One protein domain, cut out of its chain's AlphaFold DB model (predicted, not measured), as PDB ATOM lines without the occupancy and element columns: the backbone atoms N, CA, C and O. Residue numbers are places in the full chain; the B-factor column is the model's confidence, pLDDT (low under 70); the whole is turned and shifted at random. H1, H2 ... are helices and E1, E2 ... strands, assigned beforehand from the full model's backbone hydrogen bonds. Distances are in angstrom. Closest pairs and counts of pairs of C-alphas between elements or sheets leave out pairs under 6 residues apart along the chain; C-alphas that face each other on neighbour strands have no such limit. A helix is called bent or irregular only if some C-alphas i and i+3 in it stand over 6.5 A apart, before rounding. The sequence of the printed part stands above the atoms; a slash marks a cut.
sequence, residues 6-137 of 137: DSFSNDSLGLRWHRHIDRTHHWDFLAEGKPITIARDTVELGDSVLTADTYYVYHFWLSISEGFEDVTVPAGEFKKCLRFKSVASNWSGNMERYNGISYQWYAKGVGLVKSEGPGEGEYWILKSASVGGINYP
ATOM      1  N   ASP A   6     -56.870 -16.419 -40.739       85.94
ATOM      2  CA  ASP A   6     -55.785 -15.566 -41.200       85.94
ATOM      3  C   ASP A   6     -56.331 -14.386 -42.002       85.94
ATOM      4  O   ASP A   6     -57.228 -14.539 -42.834       85.94
ATOM      5  N   SER A   7     -55.769 -13.195 -41.788       88.25
ATOM      6  CA  SER A   7     -56.111 -12.005 -42.579       88.25
ATOM      7  C   SER A   7     -54.941 -11.566 -43.447       88.25
ATOM      8  O   SER A   7     -53.859 -11.256 -42.945       88.25
ATOM      9  N   PHE A   8     -55.177 -11.472 -44.754       90.12
ATOM     10  CA  PHE A   8     -54.185 -11.047 -45.736       90.12
ATOM     11  C   PHE A   8     -54.650  -9.802 -46.495       90.12
ATOM     12  O   PHE A   8     -55.845  -9.600 -46.700       90.12
ATOM     13  N   SER A   9     -53.699  -9.002 -46.976       91.31
ATOM     14  CA  SER A   9     -53.942  -7.978 -47.997       91.31
ATOM     15  C   SER A   9     -53.073  -8.232 -49.216       91.31
ATOM     16  O   SER A   9     -51.958  -8.731 -49.086       91.31
ATOM     17  N   ASN A  10     -53.547  -7.802 -50.379       91.62
ATOM     18  CA  ASN A  10     -52.748  -7.701 -51.593       91.62
ATOM     19  C   ASN A  10     -53.104  -6.385 -52.293       91.62
ATOM     20  O   ASN A  10     -54.099  -6.308 -53.012       91.62
ATOM     21  N   ASP A  11     -52.346  -5.336 -51.989       91.56
ATOM     22  CA  ASP A  11     -52.580  -3.969 -52.455       91.56
ATOM     23  C   ASP A  11     -51.275  -3.336 -52.968       91.56
ATOM     24  O   ASP A  11     -50.299  -4.035 -53.235       91.56
ATOM     25  N   SER A  12     -51.231  -2.010 -53.123       92.88
ATOM     26  CA  SER A  12     -50.030  -1.294 -53.577       92.88
ATOM     27  C   SER A  12     -48.842  -1.377 -52.607       92.88
ATOM     28  O   SER A  12     -47.792  -0.818 -52.892       92.88
ATOM     29  N   LEU A  13     -49.001  -2.007 -51.440       92.12
ATOM     30  CA  LEU A  13     -47.912  -2.303 -50.508       92.12
ATOM     31  C   LEU A  13     -47.490  -3.780 -50.568       92.12
ATOM     32  O   LEU A  13     -46.647  -4.207 -49.779       92.12
ATOM     33  N   GLY A  14     -48.071  -4.552 -51.487       93.12
ATOM     34  CA  GLY A  14     -47.780  -5.959 -51.708       93.12
ATOM     35  C   GLY A  14     -48.653  -6.923 -50.910       93.12
ATOM     36  O   GLY A  14     -49.666  -6.557 -50.297       93.12
ATOM     37  N   LEU A  15     -48.240  -8.189 -50.940       94.38
ATOM     38  CA  LEU A  15     -48.883  -9.287 -50.233       94.38
ATOM     39  C   LEU A  15     -48.404  -9.319 -48.780       94.38
ATOM     40  O   LEU A  15     -47.219  -9.536 -48.508       94.38
ATOM     41  N   ARG A  16     -49.332  -9.121 -47.843       94.00
ATOM     42  CA  ARG A  16     -49.033  -9.011 -46.408       94.00
ATOM     43  C   ARG A  16     -49.980  -9.860 -45.568       94.00
ATOM     44  O   ARG A  16     -51.170  -9.928 -45.869       94.00
ATOM     45  N   TRP A  17     -49.454 -10.469 -44.510       91.88
ATOM     46  CA  TRP A  17     -50.196 -11.214 -43.492       91.88
ATOM     47  C   TRP A  17     -50.314 -10.362 -42.232       91.88
ATOM     48  O   TRP A  17     -49.315  -9.991 -41.619       91.88
ATOM     49  N   HIS A  18     -51.545  -9.988 -41.897       89.62
ATOM     50  CA  HIS A  18     -51.843  -9.002 -40.856       89.62
ATOM     51  C   HIS A  18     -52.187  -9.629 -39.521       89.62
ATOM     52  O   HIS A  18     -52.077  -8.967 -38.498       89.62
ATOM     53  N   ARG A  19     -52.714 -10.853 -39.540       87.06
ATOM     54  CA  ARG A  19     -53.439 -11.383 -38.397       87.06
ATOM     55  C   ARG A  19     -53.505 -12.898 -38.423       87.06
ATOM     56  O   ARG A  19     -53.789 -13.447 -39.489       87.06
ATOM     57  N   HIS A  20     -53.350 -13.514 -37.253       85.12
ATOM     58  CA  HIS A  20     -53.609 -14.930 -37.037       85.12
ATOM     59  C   HIS A  20     -54.463 -15.140 -35.784       85.12
ATOM     60  O   HIS A  20     -54.012 -14.920 -34.660       85.12
ATOM     61  N   ILE A  21     -55.697 -15.604 -35.975       81.50
ATOM     62  CA  ILE A  21     -56.605 -15.937 -34.880       81.50
ATOM     63  C   ILE A  21     -56.624 -17.445 -34.703       81.50
ATOM     64  O   ILE A  21     -57.297 -18.157 -35.449       81.50
ATOM     65  N   ASP A  22     -55.971 -17.907 -33.647       78.81
ATOM     66  CA  ASP A  22     -56.198 -19.236 -33.101       78.81
ATOM     67  C   ASP A  22     -57.350 -19.147 -32.088       78.81
ATOM     68  O   ASP A  22     -57.262 -18.480 -31.058       78.81
ATOM     69  N   ARG A  23     -58.478 -19.817 -32.345       74.69
ATOM     70  CA  ARG A  23     -59.639 -19.763 -31.431       74.69
ATOM     71  C   ARG A  23     -59.390 -20.461 -30.090       74.69
ATOM     72  O   ARG A  23     -60.199 -20.308 -29.173       74.69
ATOM     73  N   THR A  24     -58.301 -21.213 -29.974       75.06
ATOM     74  CA  THR A  24     -57.828 -21.841 -28.737       75.06
ATOM     75  C   THR A  24     -56.782 -20.999 -28.000       75.06
ATOM     76  O   THR A  24     -56.548 -21.242 -26.817       75.06
ATOM     77  N   HIS A  25     -56.232 -19.959 -28.640       72.50
ATOM     78  CA  HIS A  25     -55.244 -19.043 -28.069       72.50
ATOM     79  C   HIS A  25     -55.619 -17.575 -28.314       72.50
ATOM     80  O   HIS A  25     -55.538 -17.054 -29.417       72.50
ATOM     81  N   HIS A  26     -55.972 -16.857 -27.247       67.38
ATOM     82  CA  HIS A  26     -56.510 -15.489 -27.334       67.38
ATOM     83  C   HIS A  26     -55.504 -14.413 -27.781       67.38
ATOM     84  O   HIS A  26     -55.901 -13.259 -27.930       67.38
ATOM     85  N   TRP A  27     -54.221 -14.758 -27.929       71.44
ATOM     86  CA  TRP A  27     -53.172 -13.797 -28.252       71.44
ATOM     87  C   TRP A  27     -52.770 -13.900 -29.721       71.44
ATOM     88  O   TRP A  27     -52.373 -14.959 -30.209       71.44
ATOM     89  N   ASP A  28     -52.884 -12.770 -30.405       73.38
ATOM     90  CA  ASP A  28     -52.594 -12.599 -31.818       73.38
ATOM     91  C   ASP A  28     -51.367 -11.696 -31.961       73.38
ATOM     92  O   ASP A  28     -51.472 -10.471 -32.018       73.38
ATOM     93  N   PHE A  29     -50.187 -12.318 -31.972       71.94
ATOM     94  CA  PHE A  29     -48.910 -11.608 -32.081       71.94
ATOM     95  C   PHE A  29     -48.827 -10.725 -33.334       71.94
ATOM     96  O   PHE A  29     -48.145  -9.703 -33.324       71.94
ATOM     97  N   LEU A  30     -49.526 -11.104 -34.407       76.12
ATOM     98  CA  LEU A  30     -49.535 -10.362 -35.664       76.12
ATOM     99  C   LEU A  30     -50.398  -9.102 -35.590       76.12
ATOM    100  O   LEU A  30     -49.999  -8.072 -36.127       76.12
ATOM    101  N   ALA A  31     -51.538  -9.158 -34.895       73.38
ATOM    102  CA  ALA A  31     -52.433  -8.009 -34.748       73.38
ATOM    103  C   ALA A  31     -51.810  -6.845 -33.958       73.38
ATOM    104  O   ALA A  31     -52.201  -5.693 -34.152       73.38
ATOM    105  N   GLU A  32     -50.870  -7.134 -33.059       74.56
ATOM    106  CA  GLU A  32     -50.177  -6.128 -32.242       74.56
ATOM    107  C   GLU A  32     -48.898  -5.590 -32.911       74.56
ATOM    108  O   GLU A  32     -48.385  -4.539 -32.519       74.56
ATOM    109  N   GLY A  33     -48.389  -6.296 -33.926       76.38
ATOM    110  CA  GLY A  33     -47.152  -5.988 -34.637       76.38
ATOM    111  C   GLY A  33     -47.355  -5.321 -36.000       76.38
ATOM    112  O   GLY A  33     -48.450  -4.927 -36.405       76.38
ATOM    113  N   LYS A  34     -46.254  -5.181 -36.748       84.81
ATOM    114  CA  LYS A  34     -46.331  -4.849 -38.177       84.81
ATOM    115  C   LYS A  34     -46.714  -6.105 -38.970       84.81
ATOM    116  O   LYS A  34     -46.196  -7.175 -38.660       84.81
ATOM    117  N   PRO A  35     -47.523  -5.984 -40.039       89.94
ATOM    118  CA  PRO A  35     -47.838  -7.118 -40.898       89.94
ATOM    119  C   PRO A  35     -46.576  -7.775 -41.466       89.94
ATOM    120  O   PRO A  35     -45.644  -7.082 -41.890       89.94
ATOM    121  N   ILE A  36     -46.582  -9.104 -41.553       91.62
ATOM    122  CA  ILE A  36     -45.534  -9.852 -42.247       91.62
ATOM    123  C   ILE A  36     -45.663  -9.585 -43.739       91.62
ATOM    124  O   ILE A  36     -46.705  -9.847 -44.340       91.62
ATOM    125  N   THR A  37     -44.603  -9.066 -44.352       94.00
ATOM    126  CA  THR A  37     -44.574  -8.869 -45.803       94.00
ATOM    127  C   THR A  37     -44.079 -10.147 -46.465       94.00
ATOM    128  O   THR A  37     -42.944 -10.565 -46.241       94.00
ATOM    129  N   ILE A  38     -44.944 -10.760 -47.273       94.44
ATOM    130  CA  ILE A  38     -44.651 -11.976 -48.040       94.44
ATOM    131  C   ILE A  38     -44.049 -11.583 -49.391       94.44
ATOM    132  O   ILE A  38     -43.018 -12.105 -49.793       94.44
ATOM    133  N   ALA A  39     -44.645 -10.604 -50.072       95.06
ATOM    134  CA  ALA A  39     -44.125 -10.078 -51.328       95.06
ATOM    135  C   ALA A  39     -44.377  -8.575 -51.425       95.06
ATOM    136  O   ALA A  39     -45.347  -8.067 -50.865       95.06
ATOM    137  N   ARG A  40     -43.514  -7.872 -52.160       93.50
ATOM    138  CA  ARG A  40     -43.748  -6.474 -52.544       93.50
ATOM    139  C   ARG A  40     -44.845  -6.397 -53.613       93.50
ATOM    140  O   ARG A  40     -45.289  -7.416 -54.138       93.50
ATOM    141  N   ASP A  41     -45.298  -5.187 -53.906       91.50
ATOM    142  CA  ASP A  41     -46.277  -4.898 -54.961       91.50
ATOM    143  C   ASP A  41     -45.771  -5.295 -56.358       91.50
ATOM    144  O   ASP A  41     -46.543  -5.763 -57.196       91.50
ATOM    145  N   THR A  42     -44.462  -5.188 -56.580       90.06
ATOM    146  CA  THR A  42     -43.755  -5.793 -57.710       90.06
ATOM    147  C   THR A  42     -42.882  -6.940 -57.222       90.06
ATOM    148  O   THR A  42     -42.052  -6.734 -56.337       90.06
ATOM    149  N   VAL A  43     -43.050  -8.127 -57.809       90.12
ATOM    150  CA  VAL A  43     -42.244  -9.308 -57.479       90.12
ATOM    151  C   VAL A  43     -41.651  -9.919 -58.744       90.12
ATOM    152  O   VAL A  43     -42.357 -10.164 -59.726       90.12
ATOM    153  N   GLU A  44     -40.355 -10.177 -58.704       93.00
ATOM    154  CA  GLU A  44     -39.618 -10.967 -59.678       93.00
ATOM    155  C   GLU A  44     -39.293 -12.355 -59.104       93.00
ATOM    156  O   GLU A  44     -39.427 -12.631 -57.907       93.00
ATOM    157  N   LEU A  45     -38.919 -13.295 -59.973       93.56
ATOM    158  CA  LEU A  45     -38.470 -14.607 -59.512       93.56
ATOM    159  C   LEU A  45     -37.101 -14.471 -58.843       93.56
ATOM    160  O   LEU A  45     -36.200 -13.839 -59.387       93.56
ATOM    161  N   GLY A  46     -36.945 -15.092 -57.678       93.44
ATOM    162  CA  GLY A  46     -35.761 -14.965 -56.833       93.44
ATOM    163  C   GLY A  46     -35.809 -13.786 -55.861       93.44
ATOM    164  O   GLY A  46     -34.950 -13.712 -54.980       93.44
ATOM    165  N   ASP A  47     -36.811 -12.905 -55.959       95.69
ATOM    166  CA  ASP A  47     -37.003 -11.843 -54.974       95.69
ATOM    167  C   ASP A  47     -37.209 -12.426 -53.583       95.69
ATOM    168  O   ASP A  47     -37.863 -13.460 -53.402       95.69
ATOM    169  N   SER A  48     -36.683 -11.716 -52.586       96.62
ATOM    170  CA  SER A  48     -36.875 -12.069 -51.190       96.62
ATOM    171  C   SER A  48     -37.257 -10.875 -50.329       96.62
ATOM    172  O   SER A  48     -36.825  -9.739 -50.551       96.62
ATOM    173  N   VAL A  49     -38.087 -11.141 -49.323       96.00
ATOM    174  CA  VAL A  49     -38.519 -10.155 -48.335       96.00
ATOM    175  C   VAL A  49     -38.292 -10.723 -46.946       96.00
ATOM    176  O   VAL A  49     -38.856 -11.753 -46.583       96.00
ATOM    177  N   LEU A  50     -37.462 -10.033 -46.167       94.56
ATOM    178  CA  LEU A  50     -37.274 -10.306 -44.750       94.56
ATOM    179  C   LEU A  50     -38.168  -9.369 -43.942       94.56
ATOM    180  O   LEU A  50     -37.996  -8.151 -43.985       94.56
ATOM    181  N   THR A  51     -39.076  -9.947 -43.168       90.50
ATOM    182  CA  THR A  51     -39.733  -9.262 -42.058       90.50
ATOM    183  C   THR A  51     -39.123  -9.771 -40.762       90.50
ATOM    184  O   THR A  51     -39.105 -10.973 -40.520       90.50
ATOM    185  N   ALA A  52     -38.608  -8.870 -39.935       86.06
ATOM    186  CA  ALA A  52     -38.126  -9.197 -38.603       86.06
ATOM    187  C   ALA A  52     -38.681  -8.172 -37.620       86.06
ATOM    188  O   ALA A  52     -38.630  -6.968 -37.894       86.06
ATOM    189  N   ASP A  53     -39.195  -8.648 -36.491       77.81
ATOM    190  CA  ASP A  53     -39.553  -7.792 -35.367       77.81
ATOM    191  C   ASP A  53     -38.570  -8.035 -34.220       77.81
ATOM    192  O   ASP A  53     -38.159  -9.159 -33.932       77.81
ATOM    193  N   THR A  54     -38.158  -6.942 -33.591       64.19
ATOM    194  CA  THR A  54     -37.197  -6.915 -32.484       64.19
ATOM    195  C   THR A  54     -37.838  -6.431 -31.184       64.19
ATOM    196  O   THR A  54     -37.172  -6.448 -30.153       64.19
ATOM    197  N   TYR A  55     -39.104  -5.992 -31.207       59.66
ATOM    198  CA  TYR A  55     -39.690  -5.205 -30.120       59.66
ATOM    199  C   TYR A  55     -40.062  -6.028 -28.877       59.66
ATOM    200  O   TYR A  55     -39.976  -5.508 -27.768       59.66
ATOM    201  N   TYR A  56     -40.426  -7.307 -29.036       57.12
ATOM    202  CA  TYR A  56     -40.839  -8.174 -27.917       57.12
ATOM    203  C   TYR A  56     -40.086  -9.508 -27.864       57.12
ATOM    204  O   TYR A  56     -39.609  -9.912 -26.807       57.12
ATOM    205  N   VAL A  57     -39.941 -10.179 -29.008       64.56
ATOM    206  CA  VAL A  57     -39.169 -11.417 -29.183       64.56
ATOM    207  C   VAL A  57     -38.580 -11.354 -30.587       64.56
ATOM    208  O   VAL A  57     -39.317 -11.045 -31.524       64.56
ATOM    209  N   TYR A  58     -37.276 -11.605 -30.735       77.25
ATOM    210  CA  TYR A  58     -36.622 -11.605 -32.045       77.25
ATOM    211  C   TYR A  58     -37.170 -12.756 -32.881       77.25
ATOM    212  O   TYR A  58     -36.683 -13.872 -32.746       77.25
ATOM    213  N   HIS A  59     -38.155 -12.491 -33.731       86.44
ATOM    214  CA  HIS A  59     -38.678 -13.447 -34.702       86.44
ATOM    215  C   HIS A  59     -38.483 -12.899 -36.107       86.44
ATOM    216  O   HIS A  59     -38.439 -11.684 -36.326       86.44
ATOM    217  N   PHE A  60     -38.346 -13.803 -37.070       91.25
ATOM    218  CA  PHE A  60     -38.269 -13.404 -38.464       91.25
ATOM    219  C   PHE A  60     -39.091 -14.307 -39.371       91.25
ATOM    220  O   PHE A  60     -39.395 -15.459 -39.056       91.25
ATOM    221  N   TRP A  61     -39.415 -13.740 -40.523       93.44
ATOM    222  CA  TRP A  61     -40.031 -14.377 -41.665       93.44
ATOM    223  C   TRP A  61     -39.295 -13.920 -42.919       93.44
ATOM    224  O   TRP A  61     -39.297 -12.738 -43.257       93.44
ATOM    225  N   LEU A  62     -38.655 -14.851 -43.610       96.62
ATOM    226  CA  LEU A  62     -38.065 -14.633 -44.922       96.62
ATOM    227  C   LEU A  62     -38.958 -15.303 -45.955       96.62
ATOM    228  O   LEU A  62     -39.101 -16.516 -45.907       96.62
ATOM    229  N   SER A  63     -39.504 -14.548 -46.900       97.44
ATOM    230  CA  SER A  63     -40.210 -15.107 -48.053       97.44
ATOM    231  C   SER A  63     -39.364 -14.968 -49.311       97.44
ATOM    232  O   SER A  63     -38.704 -13.947 -49.489       97.44
ATOM    233  N   ILE A  64     -39.362 -15.995 -50.157       98.12
ATOM    234  CA  ILE A  64     -38.601 -16.086 -51.404       98.12
ATOM    235  C   ILE A  64     -39.557 -16.526 -52.509       98.12
ATOM    236  O   ILE A  64     -40.208 -17.563 -52.393       98.12
ATOM    237  N   SER A  65     -39.621 -15.753 -53.586       97.00
ATOM    238  CA  SER A  65     -40.358 -16.089 -54.805       97.00
ATOM    239  C   SER A  65     -39.571 -17.134 -55.606       97.00
ATOM    240  O   SER A  65     -38.508 -16.822 -56.138       97.00
ATOM    241  N   GLU A  66     -40.033 -18.388 -55.673       96.31
ATOM    242  CA  GLU A  66     -39.249 -19.493 -56.265       96.31
ATOM    243  C   GLU A  66     -39.616 -19.804 -57.718       96.31
ATOM    244  O   GLU A  66     -38.769 -20.255 -58.490       96.31
ATOM    245  N   GLY A  67     -40.868 -19.579 -58.120       95.75
ATOM    246  CA  GLY A  67     -41.313 -19.957 -59.457       95.75
ATOM    247  C   GLY A  67     -42.820 -20.048 -59.609       95.75
ATOM    248  O   GLY A  67     -43.586 -19.694 -58.716       95.75
ATOM    249  N   PHE A  68     -43.238 -20.555 -60.766       96.94
ATOM    250  CA  PHE A  68     -44.638 -20.810 -61.077       96.94
ATOM    251  C   PHE A  68     -44.899 -22.306 -61.202       96.94
ATOM    252  O   PHE A  68     -44.144 -23.013 -61.864       96.94
ATOM    253  N   GLU A  69     -46.007 -22.762 -60.627       97.62
ATOM    254  CA  GLU A  69     -46.440 -24.158 -60.671       97.62
ATOM    255  C   GLU A  69     -47.946 -24.245 -60.922       97.62
ATOM    256  O   GLU A  69     -48.717 -23.392 -60.483       97.62
ATOM    257  N   ASP A  70     -48.380 -25.284 -61.629       98.25
ATOM    258  CA  ASP A  70     -49.802 -25.605 -61.725       98.25
ATOM    259  C   ASP A  70     -50.234 -26.348 -60.454       98.25
ATOM    260  O   ASP A  70     -49.552 -27.268 -60.000       98.25
ATOM    261  N   VAL A  71     -51.367 -25.949 -59.872       98.00
ATOM    262  CA  VAL A  71     -51.867 -26.504 -58.608       98.00
ATOM    263  C   VAL A  71     -53.282 -27.030 -58.794       98.00
ATOM    264  O   VAL A  71     -54.186 -26.281 -59.158       98.00
ATOM    265  N   THR A  72     -53.484 -28.308 -58.479       97.69
ATOM    266  CA  THR A  72     -54.803 -28.948 -58.465       97.69
ATOM    267  C   THR A  72     -55.226 -29.220 -57.028       97.69
ATOM    268  O   THR A  72     -54.545 -29.932 -56.291       97.69
ATOM    269  N   VAL A  73     -56.362 -28.656 -56.632       97.00
ATOM    270  CA  VAL A  73     -56.995 -28.805 -55.312       97.00
ATOM    271  C   VAL A  73     -58.498 -29.052 -55.506       97.00
ATOM    272  O   VAL A  73     -58.973 -28.988 -56.639       97.00
ATOM    273  N   PRO A  74     -59.287 -29.352 -54.457       97.00
ATOM    274  CA  PRO A  74     -60.730 -29.550 -54.620       97.00
ATOM    275  C   PRO A  74     -61.444 -28.364 -55.284       97.00
ATOM    276  O   PRO A  74     -62.334 -28.597 -56.094       97.00
ATOM    277  N   ALA A  75     -60.955 -27.138 -55.052       95.88
ATOM    278  CA  ALA A  75     -61.443 -25.928 -55.718       95.88
ATOM    279  C   ALA A  75     -61.181 -25.842 -57.230       95.88
ATOM    280  O   ALA A  75     -61.619 -24.900 -57.892       95.88
ATOM    281  N   GLY A  76     -60.476 -26.824 -57.789       95.38
ATOM    282  CA  GLY A  76     -60.175 -26.937 -59.206       95.38
ATOM    283  C   GLY A  76     -58.681 -26.871 -59.502       95.38
ATOM    284  O   GLY A  76     -57.823 -27.074 -58.641       95.38
ATOM    285  N   GLU A  77     -58.383 -26.608 -60.769       96.94
ATOM    286  CA  GLU A  77     -57.025 -26.495 -61.284       96.94
ATOM    287  C   GLU A  77     -56.669 -25.027 -61.529       96.94
ATOM    288  O   GLU A  77     -57.327 -24.322 -62.298       96.94
ATOM    289  N   PHE A  78     -55.594 -24.572 -60.892       97.00
ATOM    290  CA  PHE A  78     -55.094 -23.209 -60.975       97.00
ATOM    291  C   PHE A  78     -53.748 -23.200 -61.698       97.00
ATOM    292  O   PHE A  78     -52.752 -23.749 -61.223       97.00
ATOM    293  N   LYS A  79     -53.724 -22.569 -62.872       97.38
ATOM    294  CA  LYS A  79     -52.534 -22.488 -63.722       97.38
ATOM    295  C   LYS A  79     -51.588 -21.384 -63.269       97.38
ATOM    296  O   LYS A  79     -52.046 -20.293 -62.928       97.38
ATOM    297  N   LYS A  80     -50.278 -21.637 -63.366       96.50
ATOM    298  CA  LYS A  80     -49.215 -20.656 -63.069       96.50
ATOM    299  C   LYS A  80     -49.391 -19.985 -61.697       96.50
ATOM    300  O   LYS A  80     -49.349 -18.758 -61.593       96.50
ATOM    301  N   CYS A  81     -49.605 -20.776 -60.653       97.19
ATOM    302  CA  CYS A  81     -49.599 -20.277 -59.283       97.19
ATOM    303  C   CYS A  81     -48.182 -19.855 -58.901       97.19
ATOM    304  O   CYS A  81     -47.243 -20.626 -59.090       97.19
ATOM    305  N   LEU A  82     -48.031 -18.650 -58.359       96.25
ATOM    306  CA  LEU A  82     -46.751 -18.190 -57.836       96.25
ATOM    307  C   LEU A  82     -46.462 -18.922 -56.525       96.25
ATOM    308  O   LEU A  82     -47.268 -18.855 -55.592       96.25
ATOM    309  N   ARG A  83     -45.332 -19.624 -56.475       97.69
ATOM    310  CA  ARG A  83     -44.861 -20.352 -55.303       97.69
ATOM    311  C   ARG A  83     -43.876 -19.496 -54.521       97.69
ATOM    312  O   ARG A  83     -42.867 -19.040 -55.062       97.69
ATOM    313  N   PHE A  84     -44.150 -19.354 -53.233       97.62
ATOM    314  CA  PHE A  84     -43.223 -18.801 -52.263       97.62
ATOM    315  C   PHE A  84     -42.684 -19.906 -51.372       97.62
ATOM    316  O   PHE A  84     -43.445 -20.753 -50.901       97.62
ATOM    317  N   LYS A  85     -41.385 -19.849 -51.103       98.06
ATOM    318  CA  LYS A  85     -40.769 -20.513 -49.962       98.06
ATOM    319  C   LYS A  85     -40.632 -19.512 -48.840       98.06
ATOM    320  O   LYS A  85     -40.137 -18.409 -49.054       98.06
ATOM    321  N   SER A  86     -40.996 -19.927 -47.642       96.94
ATOM    322  CA  SER A  86     -40.836 -19.118 -46.448       96.94
ATOM    323  C   SER A  86     -39.937 -19.828 -45.447       96.94
ATOM    324  O   SER A  86     -39.998 -21.045 -45.299       96.94
ATOM    325  N   VAL A  87     -39.079 -19.065 -44.776       97.12
ATOM    326  CA  VAL A  87     -38.261 -19.515 -43.651       97.12
ATOM    327  C   VAL A  87     -38.626 -18.657 -42.455       97.12
ATOM    328  O   VAL A  87     -38.412 -17.444 -42.485       97.12
ATOM    329  N   ALA A  88     -39.162 -19.277 -41.410       94.62
ATOM    330  CA  ALA A  88     -39.488 -18.593 -40.166       94.62
ATOM    331  C   ALA A  88     -38.675 -19.166 -39.005       94.62
ATOM    332  O   ALA A  88     -38.342 -20.354 -38.981       94.62
ATOM    333  N   SER A  89     -38.339 -18.323 -38.034       93.50
ATOM    334  CA  SER A  89     -37.648 -18.766 -36.825       93.50
ATOM    335  C   SER A  89     -37.973 -17.874 -35.638       93.50
ATOM    336  O   SER A  89     -38.316 -16.699 -35.812       93.50
ATOM    337  N   ASN A  90     -37.793 -18.441 -34.444       90.88
ATOM    338  CA  ASN A  90     -37.978 -17.805 -33.142       90.88
ATOM    339  C   ASN A  90     -39.393 -17.260 -32.880       90.88
ATOM    340  O   ASN A  90     -39.583 -16.434 -31.987       90.88
ATOM    341  N   TRP A  91     -40.395 -17.734 -33.621       87.94
ATOM    342  CA  TRP A  91     -41.789 -17.575 -33.221       87.94
ATOM    343  C   TRP A  91     -42.055 -18.422 -31.977       87.94
ATOM    344  O   TRP A  91     -41.481 -19.502 -31.826       87.94
ATOM    345  N   SER A  92     -42.912 -17.944 -31.083       83.81
ATOM    346  CA  SER A  92     -43.236 -18.613 -29.823       83.81
ATOM    347  C   SER A  92     -44.747 -18.743 -29.636       83.81
ATOM    348  O   SER A  92     -45.539 -18.140 -30.366       83.81
ATOM    349  N   GLY A  93     -45.159 -19.557 -28.662       82.69
ATOM    350  CA  GLY A  93     -46.574 -19.774 -28.361       82.69
ATOM    351  C   GLY A  93     -47.311 -20.458 -29.516       82.69
ATOM    352  O   GLY A  93     -46.777 -21.356 -30.159       82.69
ATOM    353  N   ASN A  94     -48.533 -20.013 -29.807       80.00
ATOM    354  CA  ASN A  94     -49.351 -20.542 -30.909       80.00
ATOM    355  C   ASN A  94     -48.720 -20.336 -32.297       80.00
ATOM    356  O   ASN A  94     -49.061 -21.047 -33.241       80.00
ATOM    357  N   MET A  95     -47.769 -19.409 -32.424       85.19
ATOM    358  CA  MET A  95     -47.064 -19.161 -33.677       85.19
ATOM    359  C   MET A  95     -45.828 -20.050 -33.872       85.19
ATOM    360  O   MET A  95     -45.263 -20.068 -34.964       85.19
ATOM    361  N   GLU A  96     -45.399 -20.809 -32.856       88.00
ATOM    362  CA  GLU A  96     -44.195 -21.655 -32.927       88.00
ATOM    363  C   GLU A  96     -44.267 -22.684 -34.065       88.00
ATOM    364  O   GLU A  96     -43.253 -22.980 -34.696       88.00
ATOM    365  N   ARG A  97     -45.475 -23.150 -34.402       86.19
ATOM    366  CA  ARG A  97     -45.734 -24.077 -35.517       86.19
ATOM    367  C   ARG A  97     -45.326 -23.545 -36.894       86.19
ATOM    368  O   ARG A  97     -45.195 -24.318 -37.829       86.19
ATOM    369  N   TYR A  98     -45.135 -22.235 -37.043       89.06
ATOM    370  CA  TYR A  98     -44.668 -21.649 -38.299       89.06
ATOM    371  C   TYR A  98     -43.138 -21.654 -38.425       89.06
ATOM    372  O   TYR A  98     -42.624 -21.363 -39.506       89.06
ATOM    373  N   ASN A  99     -42.399 -21.993 -37.359       93.25
ATOM    374  CA  ASN A  99     -40.941 -22.091 -37.398       93.25
ATOM    375  C   ASN A  99     -40.484 -23.228 -38.318       93.25
ATOM    376  O   ASN A  99     -40.891 -24.375 -38.163       93.25
ATOM    377  N   GLY A 100     -39.562 -22.922 -39.228       96.25
ATOM    378  CA  GLY A 100     -39.034 -23.859 -40.214       96.25
ATOM    379  C   GLY A 100     -39.259 -23.374 -41.640       96.25
ATOM    380  O   GLY A 100     -39.317 -22.171 -41.897       96.25
ATOM    381  N   ILE A 101     -39.325 -24.319 -42.579       97.38
ATOM    382  CA  ILE A 101     -39.537 -24.043 -44.002       97.38
ATOM    383  C   ILE A 101     -40.988 -24.347 -44.352       97.38
ATOM    384  O   ILE A 101     -41.430 -25.469 -44.158       97.38
ATOM    385  N   SER A 102     -41.693 -23.382 -44.926       96.88
ATOM    386  CA  SER A 102     -43.041 -23.570 -45.466       96.88
ATOM    387  C   SER A 102     -43.108 -23.144 -46.927       96.88
ATOM    388  O   SER A 102     -42.223 -22.450 -47.436       96.88
ATOM    389  N   TYR A 103     -44.168 -23.563 -47.611       97.38
ATOM    390  CA  TYR A 103     -44.445 -23.183 -48.988       97.38
ATOM    391  C   TYR A 103     -45.881 -22.700 -49.136       97.38
ATOM    392  O   TYR A 103     -46.799 -23.221 -48.505       97.38
ATOM    393  N   GLN A 104     -46.085 -21.699 -49.985       96.88
ATOM    394  CA  GLN A 104     -47.397 -21.123 -50.267       96.88
ATOM    395  C   GLN A 104     -47.558 -20.917 -51.771       96.88
ATOM    396  O   GLN A 104     -46.635 -20.447 -52.433       96.88
ATOM    397  N   TRP A 105     -48.736 -21.237 -52.307       97.44
ATOM    398  CA  TRP A 105     -49.058 -21.079 -53.726       97.44
ATOM    399  C   TRP A 105     -50.217 -20.108 -53.900       97.44
ATOM    400  O   TRP A 105     -51.299 -20.320 -53.348       97.44
ATOM    401  N   TYR A 106     -50.005 -19.077 -54.715       95.38
ATOM    402  CA  TYR A 106     -50.990 -18.033 -54.976       95.38
ATOM    403  C   TYR A 106     -51.426 -18.034 -56.439       95.38
ATOM    404  O   TYR A 106     -50.610 -17.864 -57.347       95.38
ATOM    405  N   ALA A 107     -52.727 -18.176 -56.671       95.00
ATOM    406  CA  ALA A 107     -53.330 -18.074 -57.990       95.00
ATOM    407  C   ALA A 107     -53.816 -16.643 -58.263       95.00
ATOM    408  O   ALA A 107     -54.430 -15.985 -57.413       95.00
ATOM    409  N   LYS A 108     -53.572 -16.156 -59.483       90.88
ATOM    410  CA  LYS A 108     -53.998 -14.819 -59.907       90.88
ATOM    411  C   LYS A 108     -55.521 -14.688 -59.832       90.88
ATOM    412  O   LYS A 108     -56.242 -15.495 -60.404       90.88
ATOM    413  N   GLY A 109     -55.988 -13.627 -59.176       89.69
ATOM    414  CA  GLY A 109     -57.418 -13.338 -59.037       89.69
ATOM    415  C   GLY A 109     -58.153 -14.241 -58.046       89.69
ATOM    416  O   GLY A 109     -59.366 -14.136 -57.960       89.69
ATOM    417  N   VAL A 110     -57.439 -15.099 -57.308       92.19
ATOM    418  CA  VAL A 110     -58.021 -16.013 -56.309       92.19
ATOM    419  C   VAL A 110     -57.331 -15.848 -54.957       92.19
ATOM    420  O   VAL A 110     -58.004 -15.717 -53.942       92.19
ATOM    421  N   GLY A 111     -55.998 -15.781 -54.942       92.00
ATOM    422  CA  GLY A 111     -55.204 -15.714 -53.715       92.00
ATOM    423  C   GLY A 111     -54.572 -17.060 -53.371       92.00
ATOM    424  O   GLY A 111     -54.194 -17.808 -54.272       92.00
ATOM    425  N   LEU A 112     -54.407 -17.340 -52.077       93.81
ATOM    426  CA  LEU A 112     -53.784 -18.571 -51.586       93.81
ATOM    427  C   LEU A 112     -54.641 -19.787 -51.969       93.81
ATOM    428  O   LEU A 112     -55.810 -19.864 -51.593       93.81
ATOM    429  N   VAL A 113     -54.061 -20.744 -52.692       95.94
ATOM    430  CA  VAL A 113     -54.753 -21.982 -53.105       95.94
ATOM    431  C   VAL A 113     -54.243 -23.223 -52.382       95.94
ATOM    432  O   VAL A 113     -54.954 -24.222 -52.273       95.94
ATOM    433  N   LYS A 114     -53.011 -23.162 -51.877       96.25
ATOM    434  CA  LYS A 114     -52.349 -24.248 -51.161       96.25
ATOM    435  C   LYS A 114     -51.271 -23.671 -50.247       96.25
ATOM    436  O   LYS A 114     -50.600 -22.713 -50.629       96.25
ATOM    437  N   SER A 115     -51.068 -24.288 -49.092       95.50
ATOM    438  CA  SER A 115     -49.879 -24.089 -48.268       95.50
ATOM    439  C   SER A 115     -49.409 -25.398 -47.652       95.50
ATOM    440  O   SER A 115     -50.210 -26.286 -47.364       95.50
ATOM    441  N   GLU A 116     -48.108 -25.498 -47.434       95.81
ATOM    442  CA  GLU A 116     -47.441 -26.594 -46.737       95.81
ATOM    443  C   GLU A 116     -46.604 -25.979 -45.619       95.81
ATOM    444  O   GLU A 116     -45.815 -25.064 -45.860       95.81
ATOM    445  N   GLY A 117     -46.844 -26.423 -44.393       94.00
ATOM    446  CA  GLY A 117     -46.126 -26.017 -43.201       94.00
ATOM    447  C   GLY A 117     -44.791 -26.751 -43.047       94.00
ATOM    448  O   GLY A 117     -44.451 -27.623 -43.848       94.00
ATOM    449  N   PRO A 118     -44.020 -26.377 -42.020       92.69
ATOM    450  CA  PRO A 118     -42.735 -26.994 -41.713       92.69
ATOM    451  C   PRO A 118     -42.836 -28.424 -41.163       92.69
ATOM    452  O   PRO A 118     -41.863 -29.174 -41.279       92.69
ATOM    453  N   GLY A 119     -43.968 -28.813 -40.571       89.75
ATOM    454  CA  GLY A 119     -44.202 -30.160 -40.053       89.75
ATOM    455  C   GLY A 119     -44.756 -31.147 -41.087       89.75
ATOM    456  O   GLY A 119     -45.432 -30.784 -42.052       89.75
ATOM    457  N   GLU A 120     -44.519 -32.442 -40.864       84.06
ATOM    458  CA  GLU A 120     -45.130 -33.499 -41.677       84.06
ATOM    459  C   GLU A 120     -46.658 -33.487 -41.514       84.06
ATOM    460  O   GLU A 120     -47.186 -33.496 -40.403       84.06
ATOM    461  N   GLY A 121     -47.382 -33.473 -42.636       82.50
ATOM    462  CA  GLY A 121     -48.846 -33.435 -42.634       82.50
ATOM    463  C   GLY A 121     -49.446 -32.055 -42.343       82.50
ATOM    464  O   GLY A 121     -50.670 -31.921 -42.376       82.50
ATOM    465  N   GLU A 122     -48.626 -31.024 -42.132       87.25
ATOM    466  CA  GLU A 122     -49.094 -29.646 -42.027       87.25
ATOM    467  C   GLU A 122     -49.340 -29.089 -43.424       87.25
ATOM    468  O   GLU A 122     -48.432 -28.639 -44.114       87.25
ATOM    469  N   TYR A 123     -50.582 -29.132 -43.883       90.38
ATOM    470  CA  TYR A 123     -50.948 -28.508 -45.146       90.38
ATOM    471  C   TYR A 123     -52.365 -27.961 -45.097       90.38
ATOM    472  O   TYR A 123     -53.239 -28.444 -44.375       90.38
ATOM    473  N   TRP A 124     -52.598 -26.960 -45.932       92.69
ATOM    474  CA  TRP A 124     -53.913 -26.421 -46.209       92.69
ATOM    475  C   TRP A 124     -54.114 -26.371 -47.720       92.69
ATOM    476  O   TRP A 124     -53.196 -26.078 -48.485       92.69
ATOM    477  N   ILE A 125     -55.327 -26.684 -48.162       95.06
ATOM    478  CA  ILE A 125     -55.720 -26.620 -49.569       95.06
ATOM    479  C   ILE A 125     -57.070 -25.938 -49.683       95.06
ATOM    480  O   ILE A 125     -57.976 -26.202 -48.887       95.06
ATOM    481  N   LEU A 126     -57.214 -25.112 -50.713       93.19
ATOM    482  CA  LEU A 126     -58.462 -24.431 -50.999       93.19
ATOM    483  C   LEU A 126     -59.533 -25.458 -51.372       93.19
ATOM    484  O   LEU A 126     -59.386 -26.237 -52.320       93.19
ATOM    485  N   LYS A 127     -60.603 -25.478 -50.574       94.12
ATOM    486  CA  LYS A 127     -61.726 -26.399 -50.764       94.12
ATOM    487  C   LYS A 127     -62.772 -25.860 -51.722       94.12
ATOM    488  O   LYS A 127     -63.313 -26.676 -52.442       94.12
ATOM    489  N   SER A 128     -63.007 -24.549 -51.683       92.88
ATOM    490  CA  SER A 128     -63.890 -23.785 -52.565       92.88
ATOM    491  C   SER A 128     -63.622 -22.287 -52.392       92.88
ATOM    492  O   SER A 128     -63.001 -21.878 -51.406       92.88
ATOM    493  N   ALA A 129     -64.061 -21.453 -53.338       90.31
ATOM    494  CA  ALA A 129     -63.955 -19.993 -53.236       90.31
ATOM    495  C   ALA A 129     -65.037 -19.273 -54.049       90.31
ATOM    496  O   ALA A 129     -65.508 -19.783 -55.057       90.31
ATOM    497  N   SER A 130     -65.379 -18.047 -53.656       91.50
ATOM    498  CA  SER A 130     -66.182 -17.131 -54.472       91.50
ATOM    499  C   SER A 130     -65.440 -15.807 -54.601       91.50
ATOM    500  O   SER A 130     -65.310 -15.078 -53.618       91.50
ATOM    501  N   VAL A 131     -64.956 -15.485 -55.801       87.81
ATOM    502  CA  VAL A 131     -64.138 -14.292 -56.049       87.81
ATOM    503  C   VAL A 131     -64.694 -13.508 -57.227       87.81
ATOM    504  O   VAL A 131     -64.806 -14.025 -58.334       87.81
ATOM    505  N   GLY A 132     -65.091 -12.254 -56.991       86.81
ATOM    506  CA  GLY A 132     -65.637 -11.386 -58.044       86.81
ATOM    507  C   GLY A 132     -66.874 -11.955 -58.758       86.81
ATOM    508  O   GLY A 132     -67.077 -11.671 -59.933       86.81
ATOM    509  N   GLY A 133     -67.672 -12.787 -58.076       87.88
ATOM    510  CA  GLY A 133     -68.835 -13.478 -58.651       87.88
ATOM    511  C   GLY A 133     -68.523 -14.801 -59.362       87.88
ATOM    512  O   GLY A 133     -69.449 -15.468 -59.820       87.88
ATOM    513  N   ILE A 134     -67.251 -15.207 -59.440       89.56
ATOM    514  CA  ILE A 134     -66.830 -16.524 -59.934       89.56
ATOM    515  C   ILE A 134     -66.778 -17.496 -58.760       89.56
ATOM    516  O   ILE A 134     -66.105 -17.224 -57.768       89.56
ATOM    517  N   ASN A 135     -67.449 -18.639 -58.899       91.19
ATOM    518  CA  ASN A 135     -67.425 -19.713 -57.911       91.19
ATOM    519  C   ASN A 135     -66.458 -20.817 -58.343       91.19
ATOM    520  O   ASN A 135     -66.555 -21.341 -59.454       91.19
ATOM    521  N   TYR A 136     -65.566 -21.176 -57.435       87.69
ATOM    522  CA  TYR A 136     -64.683 -22.327 -57.491       87.69
ATOM    523  C   TYR A 136     -65.291 -23.394 -56.569       87.69
ATOM    524  O   TYR A 136     -65.552 -23.057 -55.406       87.69
ATOM    525  N   PRO A 137     -65.610 -24.593 -57.096       79.38
ATOM    526  CA  PRO A 137     -66.370 -25.628 -56.390       79.38
ATOM    527  C   PRO A 137     -65.729 -26.083 -55.082       79.38
ATOM    528  O   PRO A 137     -64.524 -25.844 -54.913       79.38
TER     529      PRO A 137
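AT A GLANCE: This is residues 6 to 137 of the 137 residues of an uncharacterized protein of candidate division WOR-1 bacterium DG_54_3 (UniProt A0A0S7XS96). A six-stranded sheet is folded back on itself round its two long, bent strands E5 and E6, and a smaller sheet, E1 E2 E3, stands with E3 beside E4 and E5, so that the two sheets form an open trough and not a closed barrel. The small helices H1 and H2 lie near one end of this trough, and the short hairpin E10 and E11 lies at the other end, where E6 begins. The printed part has 132 residues, with named elements in the order E1 E2 H1 E3 E4 E5 E6 H2 E7 E8 E9 E10 E11; the large sheet runs E4 E5 E6 E7 E8 E9, and all three sheets are antiparallel. The class is mostly strand, and the whole is compact, with a radius of gyration of the C-alphas of 14.8 A and spans of 41 by 34 by 30 A.

IN THESE COORDINATES: In the large sheet, E4 is residues 48 to 53, 16.6 A long. E5, residues 59 to 73, is 31.6 A long and starts with C-alpha 59 at (-38.678, -13.447, -34.702). E6, residues 76 to 89, is 32.8 A long, E7, residues 100 to 107, is 23.5 A, and E8, residues 111 to 116, is 15.1 A. E9 is residues 123 to 125. The smaller sheet has E1, residues 6 to 11, 16.5 A long, from C-alpha 6 at (-55.785, -15.566, -41.200), E2, residues 14 to 21, 21.5 A long, and E3, residues 36 to 39. H1 is residues 29 to 32 and H2 is residues 93 to 98. E10 is residues 129 to 131, and E11, residues 134 to 136, ends with C-alpha 136 at (-64.683, -22.327, -57.491).

HOW THE PARTS SIT: The large sheet is twisted, and E4 and E9 are its edge strands. It is a folded sheet, one sheet bent back into two leaves that face each other: E4 and E5 face E7, E8 and E9, with E6 as the hinge. E5 bends by 100 degrees at residue 70 and E6 by 88 degrees at residue 79. E4 E5 E6 and E7 E8 E9 are meanders, each strand the antiparallel neighbour of the one before. In the hairpin E4 and E5, N 51 and O 61 are 2.8 A apart, within hydrogen-bond range. So are N 62 and O 87 of the hairpin E5 and E6, at 2.8 A, N 84 and O 104 of E6 and E7, at 2.8 A, N 105 and O 114 of E7 and E8, at 2.9 A, and N 115 and O 124 of E8 and E9, at 2.8 A. The closest C-alphas of E5 and E9, those of Val 73 and Ile 125, are 6.3 A apart. The closest C-alphas of E3 and E5 are those of Ile 38 and Ser 63, 5.4 A; those of E3 and E4 are Ile 36 and Thr 51, 5.8 A. E1 and E8 are apart. In the smaller sheet N 9 and O 16 of E1 and E2 are 2.9 A apart, and N 17 and O 36 of E2 and E3 are 2.8 A apart. H1 is on this sheet, over none of its strands, at a height over the sheet of 4.2 A, only just above the sheet's level; the closest C-alphas of H1 and E2 are those of Arg 19 and Leu 30, 4.9 A. H2 only grazes the large sheet, with its residues 95 to 98; C-alphas 88 and 98, the closest of E6 and H2, are 6.3 A apart. H1 and H2 are close but not clearly touching, the C-alphas of Phe 29 and Met 95 being 7.9 A apart. H2 is only just irregular, with C-alphas 94 and 97 6.8 A apart; 0 of its 2 O i to N i+4 pairs are within hydrogen-bond range, beside 2 of its 3 O i to N i+3 pairs, and H1 is too short for an O i to N i+4 pair. In the hairpin E10 and E11, N 136 and O 129 are 2.8 A apart; the closest C-alphas of E6 and E11 are those of Gly 76 and Tyr 136, 6.7 A.

THE WHOLE: The C-alphas farthest apart, those of Tyr 55 and Pro 137, are 42.7 A from each other. The printed part has no cut and ends at Pro 137, the chain's last residue. No link is long; those from E2 to H1, E3 to E4 and E8 to E9 are short, and the others are tight. The mean pLDDT of the printed part is 89.6, and the model's confidence is under 70 at residue 26 and residues 54 to 57.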